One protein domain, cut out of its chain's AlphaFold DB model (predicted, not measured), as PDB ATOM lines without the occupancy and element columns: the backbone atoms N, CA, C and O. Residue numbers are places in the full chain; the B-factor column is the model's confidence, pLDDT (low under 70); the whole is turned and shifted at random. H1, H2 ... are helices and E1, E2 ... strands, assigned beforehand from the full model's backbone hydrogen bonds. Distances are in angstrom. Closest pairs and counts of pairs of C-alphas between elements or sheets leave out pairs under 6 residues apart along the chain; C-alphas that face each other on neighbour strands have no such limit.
ATOM      1  N   ALA A   2      71.573 126.318  70.924       50.56
ATOM      2  CA  ALA A   2      71.893 125.030  70.274       50.56
ATOM      3  C   ALA A   2      73.358 124.552  70.458       50.56
ATOM      4  O   ALA A   2      73.610 123.386  70.744       50.56
ATOM      5  N   LYS A   3      74.325 125.477  70.348       60.72
ATOM      6  CA  LYS A   3      75.749 125.218  70.624       60.72
ATOM      7  C   LYS A   3      76.009 124.864  72.094       60.72
ATOM      8  O   LYS A   3      76.751 123.936  72.360       60.72
ATOM      9  N   GLU A   4      75.334 125.545  73.020       62.28
ATOM     10  CA  GLU A   4      75.437 125.278  74.463       62.28
ATOM     11  C   GLU A   4      74.875 123.894  74.817       62.28
ATOM     12  O   GLU A   4      75.467 123.206  75.638       62.28
ATOM     13  N   LEU A   5      73.792 123.445  74.166       61.69
ATOM     14  CA  LEU A   5      73.289 122.078  74.324       61.69
ATOM     15  C   LEU A   5      74.291 121.048  73.797       61.69
ATOM     16  O   LEU A   5      74.540 120.055  74.468       61.69
ATOM     17  N   LEU A   6      74.886 121.268  72.620       64.44
ATOM     18  CA  LEU A   6      75.912 120.358  72.101       64.44
ATOM     19  C   LEU A   6      77.154 120.338  72.998       64.44
ATOM     20  O   LEU A   6      77.672 119.266  73.268       64.44
ATOM     21  N   GLU A   7      77.591 121.479  73.523       66.88
ATOM     22  CA  GLU A   7      78.679 121.558  74.508       66.88
ATOM     23  C   GLU A   7      78.304 120.873  75.835       66.88
ATOM     24  O   GLU A   7      79.141 120.217  76.452       66.88
ATOM     25  N   GLN A   8      77.040 120.954  76.258       64.25
ATOM     26  CA  GLN A   8      76.528 120.287  77.457       64.25
ATOM     27  C   GLN A   8      76.404 118.764  77.275       64.25
ATOM     28  O   GLN A   8      76.709 118.016  78.202       64.25
ATOM     29  N   VAL A   9      75.971 118.305  76.098       60.88
ATOM     30  CA  VAL A   9      75.775 116.884  75.758       60.88
ATOM     31  C   VAL A   9      77.102 116.201  75.432       60.88
ATOM     32  O   VAL A   9      77.326 115.077  75.872       60.88
ATOM     33  N   LEU A  10      77.984 116.861  74.678       59.03
ATOM     34  CA  LEU A  10      79.282 116.320  74.255       59.03
ATOM     35  C   LEU A  10      80.388 116.542  75.301       59.03
ATOM     36  O   LEU A  10      81.417 115.866  75.255       59.03
ATOM     37  N   GLY A  11      80.187 117.477  76.237       55.50
ATOM     38  CA  GLY A  11      81.209 117.926  77.181       55.50
ATOM     39  C   GLY A  11      82.428 118.555  76.488       55.50
ATOM     40  O   GLY A  11      82.449 118.772  75.279       55.50
ATOM     41  N   ASN A  12      83.499 118.784  77.255       46.41
ATOM     42  CA  ASN A  12      84.814 119.160  76.706       46.41
ATOM     43  C   ASN A  12      85.584 117.956  76.111       46.41
ATOM     44  O   ASN A  12      86.676 118.130  75.576       46.41
ATOM     45  N   GLU A  13      85.049 116.734  76.234       41.69
ATOM     46  CA  GLU A  13      85.722 115.471  75.885       41.69
ATOM     47  C   GLU A  13      85.269 114.875  74.538       41.69
ATOM     48  O   GLU A  13      85.787 113.840  74.115       41.69
ATOM     49  N   GLY A  14      84.359 115.539  73.812       37.09
ATOM     50  CA  GLY A  14      83.745 115.067  72.559       37.09
ATOM     51  C   GLY A  14      84.690 114.774  71.378       37.09
ATOM     52  O   GLY A  14      84.221 114.392  70.306       37.09
ATOM     53  N   HIS A  15      86.005 114.909  71.566       41.03
ATOM     54  CA  HIS A  15      87.045 114.693  70.559       41.03
ATOM     55  C   HIS A  15      87.897 113.427  70.795       41.03
ATOM     56  O   HIS A  15      88.766 113.116  69.986       41.03
ATOM     57  N   GLY A  16      87.671 112.677  71.881       38.69
ATOM     58  CA  GLY A  16      88.432 111.463  72.193       38.69
ATOM     59  C   GLY A  16      87.882 110.203  71.514       38.69
ATOM     60  O   GLY A  16      86.761 109.784  71.786       38.69
ATOM     61  N   HIS A  17      88.686 109.545  70.675       38.94
ATOM     62  CA  HIS A  17      88.359 108.251  70.051       38.94
ATOM     63  C   HIS A  17      88.525 107.028  70.981       38.94
ATOM     64  O   HIS A  17      88.260 105.906  70.557       38.94
ATOM     65  N   LYS A  18      88.978 107.212  72.231       38.84
ATOM     66  CA  LYS A  18      89.483 106.107  73.068       38.84
ATOM     67  C   LYS A  18      88.473 105.438  74.012       38.84
ATOM     68  O   LYS A  18      88.810 104.397  74.558       38.84
ATOM     69  N   ASP A  19      87.242 105.937  74.138       40.06
ATOM     70  CA  ASP A  19      86.194 105.290  74.945       40.06
ATOM     71  C   ASP A  19      84.908 105.082  74.128       40.06
ATOM     72  O   ASP A  19      83.960 105.863  74.183       40.06
ATOM     73  N   MET A  20      84.850 103.991  73.354       43.56
ATOM     74  CA  MET A  20      83.620 103.578  72.651       43.56
ATOM     75  C   MET A  20      82.515 103.074  73.604       43.56
ATOM     76  O   MET A  20      81.395 102.812  73.176       43.56
ATOM     77  N   ALA A  21      82.793 102.980  74.909       51.38
ATOM     78  CA  ALA A  21      81.820 102.644  75.950       51.38
ATOM     79  C   ALA A  21      81.095 103.879  76.531       51.38
ATOM     80  O   ALA A  21      80.618 103.827  77.663       51.38
ATOM     81  N   GLY A  22      81.045 104.986  75.775       61.22
ATOM     82  CA  GLY A  22      80.508 106.281  76.200       61.22
ATOM     83  C   GLY A  22      79.112 106.235  76.840       61.22
ATOM     84  O   GLY A  22      78.366 105.263  76.726       61.22
ATOM     85  N   ILE A  23      78.752 107.323  77.523       74.88
ATOM     86  CA  ILE A  23      77.503 107.446  78.289       74.88
ATOM     87  C   ILE A  23      76.291 107.205  77.376       74.88
ATOM     88  O   ILE A  23      76.124 107.897  76.367       74.88
ATOM     89  N   ILE A  24      75.447 106.237  77.751       81.06
ATOM     90  CA  ILE A  24      74.168 105.966  77.082       81.06
ATOM     91  C   ILE A  24      73.219 107.131  77.349       81.06
ATOM     92  O   ILE A  24      72.999 107.533  78.495       81.06
ATOM     93  N   ILE A  25      72.638 107.654  76.279       82.25
ATOM     94  CA  ILE A  25      71.700 108.765  76.299       82.25
ATOM     95  C   ILE A  25      70.283 108.220  76.478       82.25
ATOM     96  O   ILE A  25      69.823 107.365  75.721       82.25
ATOM     97  N   ASN A  26      69.548 108.759  77.455       86.69
ATOM     98  CA  ASN A  26      68.107 108.551  77.521       86.69
ATOM     99  C   ASN A  26      67.441 109.326  76.375       86.69
ATOM    100  O   ASN A  26      67.436 110.556  76.374       86.69
ATOM    101  N   LEU A  27      66.889 108.605  75.399       86.12
ATOM    102  CA  LEU A  27      66.390 109.207  74.167       86.12
ATOM    103  C   LEU A  27      65.205 110.164  74.380       86.12
ATOM    104  O   LEU A  27      65.139 111.196  73.716       86.12
ATOM    105  N   ASP A  28      64.286 109.845  75.291       87.12
ATOM    106  CA  ASP A  28      63.112 110.688  75.559       87.12
ATOM    107  C   ASP A  28      63.527 112.008  76.213       87.12
ATOM    108  O   ASP A  28      63.062 113.085  75.826       87.12
ATOM    109  N   GLN A  29      64.458 111.931  77.167       86.56
ATOM    110  CA  GLN A  29      65.051 113.110  77.785       86.56
ATOM    111  C   GLN A  29      65.811 113.944  76.748       86.56
ATOM    112  O   GLN A  29      65.582 115.144  76.653       86.56
ATOM    113  N   PHE A  30      66.643 113.311  75.920       86.50
ATOM    114  CA  PHE A  30      67.427 114.002  74.896       86.50
ATOM    115  C   PHE A  30      66.554 114.727  73.866       86.50
ATOM    116  O   PHE A  30      66.849 115.860  73.496       86.50
ATOM    117  N   LYS A  31      65.447 114.116  73.427       87.62
ATOM    118  CA  LYS A  31      64.475 114.774  72.538       87.62
ATOM    119  C   LYS A  31      63.810 115.978  73.206       87.62
ATOM    120  O   LYS A  31      63.683 117.018  72.568       87.62
ATOM    121  N   THR A  32      63.437 115.846  74.479       87.38
ATOM    122  CA  THR A  32      62.851 116.949  75.259       87.38
ATOM    123  C   THR A  32      63.840 118.110  75.384       87.38
ATOM    124  O   THR A  32      63.487 119.251  75.104       87.38
ATOM    125  N   GLU A  33      65.100 117.818  75.720       86.00
ATOM    126  CA  GLU A  33      66.166 118.820  75.801       86.00
ATOM    127  C   GLU A  33      66.399 119.495  74.440       86.00
ATOM    128  O   GLU A  33      66.443 120.719  74.360       86.00
ATOM    129  N   LEU A  34      66.471 118.737  73.339       87.50
ATOM    130  CA  LEU A  34      66.600 119.317  71.997       87.50
ATOM    131  C   LEU A  34      65.497 120.341  71.702       87.50
ATOM    132  O   LEU A  34      65.809 121.450  71.265       87.50
ATOM    133  N   GLU A  35      64.235 120.006  71.974       86.19
ATOM    134  CA  GLU A  35      63.101 120.912  71.763       86.19
ATOM    135  C   GLU A  35      63.199 122.176  72.635       86.19
ATOM    136  O   GLU A  35      62.992 123.284  72.128       86.19
ATOM    137  N   GLU A  36      63.577 122.039  73.912       87.00
ATOM    138  CA  GLU A  36      63.782 123.163  74.844       87.00
ATOM    139  C   GLU A  36      64.866 124.139  74.358       87.00
ATOM    140  O   GLU A  36      64.724 125.357  74.503       87.00
ATOM    141  N   TYR A  37      65.917 123.625  73.717       83.50
ATOM    142  CA  TYR A  37      67.001 124.422  73.134       83.50
ATOM    143  C   TYR A  37      66.732 124.887  71.693       83.50
ATOM    144  O   TYR A  37      67.618 125.464  71.050       83.50
ATOM    145  N   GLY A  38      65.518 124.677  71.177       86.69
ATOM    146  CA  GLY A  38      65.115 125.116  69.844       86.69
ATOM    147  C   GLY A  38      65.738 124.295  68.715       86.69
ATOM    148  O   GLY A  38      66.021 124.838  67.647       86.69
ATOM    149  N   CYS A  39      65.976 123.010  68.956       89.69
ATOM    150  CA  CYS A  39      66.473 122.041  67.989       89.69
ATOM    151  C   CYS A  39      65.410 120.971  67.711       89.69
ATOM    152  O   CYS A  39      64.487 120.767  68.497       89.69
ATOM    153  N   ARG A  40      65.555 120.258  66.594       88.81
ATOM    154  CA  ARG A  40      64.689 119.137  66.218       88.81
ATOM    155  C   ARG A  40      65.501 117.948  65.720       88.81
ATOM    156  O   ARG A  40      66.567 118.112  65.122       88.81
ATOM    157  N   LEU A  41      64.952 116.761  65.952       89.19
ATOM    158  CA  LEU A  41      65.465 115.480  65.484       89.19
ATOM    159  C   LEU A  41      64.329 114.747  64.763       89.19
ATOM    160  O   LEU A  41      63.397 114.272  65.409       89.19
ATOM    161  N   ASP A  42      64.411 114.649  63.437       87.62
ATOM    162  CA  ASP A  42      63.333 114.081  62.607       87.62
ATOM    163  C   ASP A  42      63.503 112.582  62.320       87.62
ATOM    164  O   ASP A  42      62.871 112.042  61.412       87.62
ATOM    165  N   ILE A  43      64.378 111.914  63.069       89.50
ATOM    166  CA  ILE A  43      64.718 110.501  62.885       89.50
ATOM    167  C   ILE A  43      64.457 109.697  64.156       89.50
ATOM    168  O   ILE A  43      64.386 110.232  65.270       89.50
ATOM    169  N   ASP A  44      64.369 108.379  63.997       89.69
ATOM    170  CA  ASP A  44      64.477 107.443  65.113       89.69
ATOM    171  C   ASP A  44      65.930 106.955  65.227       89.69
ATOM    172  O   ASP A  44      66.321 106.045  64.489       89.69
ATOM    173  N   PRO A  45      66.747 107.504  66.151       88.06
ATOM    174  CA  PRO A  45      68.154 107.144  66.230       88.06
ATOM    175  C   PRO A  45      68.364 105.683  66.628       88.06
ATOM    176  O   PRO A  45      69.460 105.174  66.449       88.06
ATOM    177  N   THR A  46      67.352 104.964  67.122       85.81
ATOM    178  CA  THR A  46      67.480 103.517  67.373       85.81
ATOM    179  C   THR A  46      67.463 102.687  66.086       85.81
ATOM    180  O   THR A  46      67.859 101.524  66.095       85.81
ATOM    181  N   LYS A  47      67.009 103.277  64.972       87.38
ATOM    182  CA  LYS A  47      66.868 102.617  63.669       87.38
ATOM    183  C   LYS A  47      67.797 103.182  62.611       87.38
ATOM    184  O   LYS A  47      68.261 102.428  61.767       87.38
ATOM    185  N   GLU A  48      68.068 104.479  62.631       90.56
ATOM    186  CA  GLU A  48      68.804 105.163  61.565       90.56
ATOM    187  C   GLU A  48      69.713 106.274  62.107       90.56
ATOM    188  O   GLU A  48      69.655 106.636  63.285       90.56
ATOM    189  N   GLY A  49      70.617 106.764  61.261       91.88
ATOM    190  CA  GLY A  49      71.365 107.994  61.505       91.88
ATOM    191  C   GLY A  49      70.673 109.193  60.859       91.88
ATOM    192  O   GLY A  49      69.621 109.069  60.236       91.88
ATOM    193  N   GLY A  50      71.267 110.374  61.005       93.38
ATOM    194  CA  GLY A  50      70.766 111.596  60.372       93.38
ATOM    195  C   GLY A  50      71.132 112.858  61.138       93.38
ATOM    196  O   GLY A  50      71.949 112.829  62.057       93.38
ATOM    197  N   PHE A  51      70.552 113.985  60.734       92.94
ATOM    198  CA  PHE A  51      70.903 115.296  61.270       92.94
ATOM    199  C   PHE A  51      70.036 115.727  62.456       92.94
ATOM    200  O   PHE A  51      68.854 115.396  62.562       92.94
ATOM    201  N   ILE A  52      70.644 116.533  63.322       90.81
ATOM    202  CA  ILE A  52      69.981 117.396  64.296       90.81
ATOM    203  C   ILE A  52      69.966 118.799  63.692       90.81
ATOM    204  O   ILE A  52      71.016 119.329  63.311       90.81
ATOM    205  N   PHE A  53      68.790 119.414  63.624       88.44
ATOM    206  CA  PHE A  53      68.603 120.737  63.030       88.44
ATOM    207  C   PHE A  53      68.310 121.778  64.103       88.44
ATOM    208  O   PHE A  53      67.564 121.509  65.044       88.44
ATOM    209  N   ALA A  54      68.809 122.998  63.916       86.25
ATOM    210  CA  ALA A  54      68.233 124.152  64.599       86.25
ATOM    211  C   ALA A  54      66.841 124.458  64.009       86.25
ATOM    212  O   ALA A  54      66.619 124.298  62.805       86.25
ATOM    213  N   ASN A  55      65.887 124.904  64.829       79.12
ATOM    214  CA  ASN A  55      64.534 125.225  64.369       79.12
ATOM    215  C   ASN A  55      64.562 126.296  63.268       79.12
ATOM    216  O   ASN A  55      65.027 127.413  63.487       79.12
ATOM    217  N   GLY A  56      64.048 125.947  62.083       70.75
ATOM    218  CA  GLY A  56      64.040 126.828  60.910       70.75
ATOM    219  C   GLY A  56      65.419 127.085  60.289       70.75
ATOM    220  O   GLY A  56      65.558 128.055  59.550       70.75
ATOM    221  N   GLY A  57      66.426 126.260  60.598       77.31
ATOM    222  CA  GLY A  57      67.805 126.463  60.160       77.31
ATOM    223  C   GLY A  57      68.532 125.192  59.719       77.31
ATOM    224  O   GLY A  57      67.943 124.129  59.527       77.31
ATOM    225  N   ASN A  58      69.846 125.345  59.549       80.81
ATOM    226  CA  ASN A  58      70.757 124.323  59.038       80.81
ATOM    227  C   ASN A  58      71.041 123.203  60.059       80.81
ATOM    228  O   ASN A  58      70.807 123.387  61.263       80.81
ATOM    229  N   PRO A  59      71.576 122.050  59.607       87.88
ATOM    230  CA  PRO A  59      72.107 121.032  60.504       87.88
ATOM    231  C   PRO A  59      73.179 121.605  61.434       87.88
ATOM    232  O   PRO A  59      74.060 122.344  60.998       87.88
ATOM    233  N   ILE A  60      73.118 121.232  62.709       85.12
ATOM    234  CA  ILE A  60      74.097 121.632  63.737       85.12
ATOM    235  C   ILE A  60      74.926 120.448  64.236       85.12
ATOM    236  O   ILE A  60      76.035 120.620  64.736       85.12
ATOM    237  N   ALA A  61      74.387 119.240  64.098       87.81
ATOM    238  CA  ALA A  61      75.013 117.992  64.491       87.81
ATOM    239  C   ALA A  61      74.423 116.839  63.677       87.81
ATOM    240  O   ALA A  61      73.391 116.988  63.023       87.81
ATOM    241  N   TYR A  62      75.086 115.694  63.708       89.88
ATOM    242  CA  TYR A  62      74.621 114.456  63.112       89.88
ATOM    243  C   TYR A  62      74.783 113.300  64.094       89.88
ATOM    244  O   TYR A  62      75.621 113.330  64.999       89.88
ATOM    245  N   ILE A  63      73.962 112.281  63.889       90.31
ATOM    246  CA  ILE A  63      73.970 111.019  64.610       90.31
ATOM    247  C   ILE A  63      74.363 109.932  63.614       90.31
ATOM    248  O   ILE A  63      73.763 109.818  62.540       90.31
ATOM    249  N   ARG A  64      75.370 109.128  63.957       87.25
ATOM    250  CA  ARG A  64      75.771 107.963  63.151       87.25
ATOM    251  C   ARG A  64      74.653 106.927  63.110       87.25
ATOM    252  O   ARG A  64      73.945 106.775  64.101       87.25
ATOM    253  N   SER A  65      74.506 106.182  62.021       86.25
ATOM    254  CA  SER A  65      73.531 105.083  61.979       86.25
ATOM    255  C   SER A  65      73.926 103.943  62.933       86.25
ATOM    256  O   SER A  65      75.118 103.794  63.210       86.25
ATOM    257  N   PRO A  66      72.976 103.132  63.444       83.69
ATOM    258  CA  PRO A  66      73.283 101.994  64.319       83.69
ATOM    259  C   PRO A  66      74.333 101.033  63.747       83.69
ATOM    260  O   PRO A  66      75.125 100.470  64.502       83.69
ATOM    261  N   TYR A  67      74.389 100.897  62.418       82.88
ATOM    262  CA  TYR A  67      75.414 100.106  61.738       82.88
ATOM    263  C   TYR A  67      76.850 100.587  62.038       82.88
ATOM    264  O   TYR A  67      77.773  99.779  62.076       82.88
ATOM    265  N   TRP A  68      77.060 101.878  62.300       81.44
ATOM    266  CA  TRP A  68      78.390 102.453  62.538       81.44
ATOM    267  C   TRP A  68      78.754 102.635  64.017       81.44
ATOM    268  O   TRP A  68      79.828 103.170  64.300       81.44
ATOM    269  N   ARG A  69      77.885 102.239  64.959       75.75
ATOM    270  CA  ARG A  69      78.084 102.495  66.400       75.75
ATOM    271  C   ARG A  69      78.895 101.407  67.107       75.75
ATOM    272  O   ARG A  69      79.736 101.755  67.926       75.75
ATOM    273  N   THR A  70      78.689 100.114  66.806       63.19
ATOM    274  CA  THR A  70      79.417  98.997  67.462       63.19
ATOM    275  C   THR A  70      79.465  97.693  66.624       63.19
ATOM    276  O   THR A  70      78.983  97.659  65.495       63.19
ATOM    277  N   GLU A  71      80.031  96.611  67.192       55.47
ATOM    278  CA  GLU A  71      80.065  95.217  66.684       55.47
ATOM    279  C   GLU A  71      78.706  94.582  66.380       55.47
ATOM    280  O   GLU A  71      78.619  93.666  65.561       55.47
ATOM    281  N   VAL A  72      77.645  95.054  67.027       61.69
ATOM    282  CA  VAL A  72      76.258  94.627  66.820       61.69
ATOM    283  C   VAL A  72      75.468  95.879  66.450       61.69
ATOM    284  O   VAL A  72      75.873  96.982  66.804       61.69
ATOM    285  N   ASN A  73      74.370  95.748  65.701       63.34
ATOM    286  CA  ASN A  73      73.460  96.879  65.489       63.34
ATOM    287  C   ASN A  73      72.912  97.317  66.850       63.34
ATOM    288  O   ASN A  73      71.943  96.743  67.347       63.34
ATOM    289  N   ASP A  74      73.607  98.265  67.468       67.88
ATOM    290  CA  ASP A  74      73.381  98.683  68.837       67.88
ATOM    291  C   ASP A  74      72.326  99.790  68.835       67.88
ATOM    292  O   ASP A  74      72.563 100.866  68.267       67.88
ATOM    293  N   PRO A  75      71.138  99.522  69.404       71.38
ATOM    294  CA  PRO A  75      70.075 100.509  69.448       71.38
ATOM    295  C   PRO A  75      70.372 101.639  70.442       71.38
ATOM    296  O   PRO A  75      69.728 102.686  70.350       71.38
ATOM    297  N   ASP A  76      71.317 101.452  71.370       81.88
ATOM    298  CA  ASP A  76      71.628 102.429  72.405       81.88
ATOM    299  C   ASP A  76      72.434 103.590  71.815       81.88
ATOM    300  O   ASP A  76      73.554 103.439  71.322       81.88
ATOM    301  N   LEU A  77      71.846 104.785  71.878       82.75
ATOM    302  CA  LEU A  77      72.503 106.023  71.484       82.75
ATOM    303  C   LEU A  77      73.500 106.445  72.568       82.75
ATOM    304  O   LEU A  77      73.121 106.582  73.731       82.75
ATOM    305  N   ARG A  78      74.750 106.714  72.194       83.81
ATOM    306  CA  ARG A  78      75.782 107.241  73.096       83.81
ATOM    307  C   ARG A  78      76.186 108.652  72.712       83.81
ATOM    308  O   ARG A  78      76.071 109.064  71.560       83.81
ATOM    309  N   VAL A  79      76.752 109.377  73.674       77.38
ATOM    310  CA  VAL A  79      77.338 110.712  73.444       77.38
ATOM    311  C   VAL A  79      78.356 110.699  72.296       77.38
ATOM    312  O   VAL A  79      78.405 111.627  71.495       77.38
ATOM    313  N   THR A  80      79.127 109.620  72.161       74.81
ATOM    314  CA  THR A  80      80.133 109.450  71.102       74.81
ATOM    315  C   THR A  80      79.552 109.321  69.692       74.81
ATOM    316  O   THR A  80      80.279 109.525  68.718       74.81
ATOM    317  N   ASP A  81      78.260 109.009  69.566       80.94
ATOM    318  CA  ASP A  81      77.574 108.862  68.277       80.94
ATOM    319  C   ASP A  81      77.063 110.195  67.732       80.94
ATOM    320  O   ASP A  81      76.740 110.291  66.544       80.94
ATOM    321  N   ILE A  82      76.993 111.212  68.595       83.62
ATOM    322  CA  ILE A  82      76.588 112.570  68.258       83.62
ATOM    323  C   ILE A  82      77.850 113.375  67.960       83.62
ATOM    324  O   ILE A  82      78.801 113.423  68.746       83.62
ATOM    325  N   ARG A  83      77.880 114.006  66.790       82.19
ATOM    326  CA  ARG A  83      79.017 114.808  66.332       82.19
ATOM    327  C   ARG A  83      78.515 116.110  65.715       82.19
ATOM    328  O   ARG A  83      77.455 116.094  65.093       82.19
ATOM    329  N   PRO A  84      79.223 117.240  65.864       79.94
ATOM    330  CA  PRO A  84      78.746 118.491  65.286       79.94
ATOM    331  C   PRO A  84      78.832 118.475  63.749       79.94
ATOM    332  O   PRO A  84      79.510 117.634  63.154       79.94
ATOM    333  N   VAL A  85      78.122 119.398  63.102       79.44
ATOM    334  CA  VAL A  85      78.229 119.675  61.661       79.44
ATOM    335  C   VAL A  85      78.917 121.026  61.500       79.44
ATOM    336  O   VAL A  85      78.511 122.013  62.109       79.44
TER     337      VAL A  85
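AT A GLANCE: This is residues 2 to 85 of the 595 residues of an uncharacterized protein of Candidatus Woesebacteria bacterium RIFCSPHIGHO2_01_FULL_38_9b (UniProt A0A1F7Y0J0). A small curled sheet of four short strands has two helices on one face: H1 is over the sheet, above E3 and running along it, and H2 lies alongside H1 on the same face, by the E1 edge and over none of the strands. The two long links, residues 11 to 26 and 64 to 81, extend largely beyond one end of the strands. The printed part has 84 residues with two named helices and four named strands, in the order H1 H2 E1 E2 E3 E4; the sheet's order is E1 - E2 - E3 - E4, all antiparallel. The class is mixed, helices and strands, with under half of the residues, 35 of 84, in named elements. The whole is compact, with a radius of gyration of the C-alphas of 12.0 A and spans of 36 by 27 by 21 A.

IN THESE COORDINATES: H1 is residues 2 to 10, 12.1 A long, and begins at C-alpha 2 at (71.893, 125.030, 70.274). H2, residues 27 to 36, is 14.2 A long and begins at C-alpha 27 at (66.390, 109.207, 74.167). E1 is residues 39 to 41, 7.1 A; E2 is residues 50 to 54, 13.5 A; E3 is residues 59 to 63, 11.0 A. E4, residues 82 to 84, is 7.0 A long and ends at C-alpha 84 at (78.746, 118.491, 65.286).

HOW THE PARTS SIT: The strands E1 to E4 form a meander, each strand the antiparallel neighbour of the one before. In the hairpin E1 and E2, N 40 and O 53 are 2.8 A apart, within hydrogen-bond range. In the hairpin E2 and E3, N 52 and O 61 are 2.8 A apart, and in the hairpin E3 and E4, N 62 and O 83 are 2.8 A apart, both within range. The sheet is only just strongly twisted, with C-alphas up to 4.1 A off its best plane. The edge strands E1 and E4 are apart. H1 and H2 are on the same face, giving two layers, helices on one face of a sheet. H1, at a height of 9.1 A over the sheet, is over E3 and runs along the strands, at 15 degrees to E3 on the local plane. H2, at a height of 6.1 A, is over none of the strands; its closest C-alphas to E1 are those of Leu 34 and Arg 40, 6.1 A. H1 and H2, a helical hairpin, only just touch, with 3 pairs of C-alphas within 8 A, the closest being Leu 5 and Leu 34 at 7.6 A; they run opposite ways at a shallow tilt of 26 degrees. In H1 and H2 every O i to N i+4 pair is within hydrogen-bond range.

THE WHOLE: The two C-alphas farthest apart are those of Gly 56 and Glu 71, 35.9 A. The printed part has no cut. The links H1 to H2, 16 residues, and E3 to E4, 18 residues, are long. The mean pLDDT of the printed part is 75.2, and residues 2 to 22 and 70 to 74 are under 70.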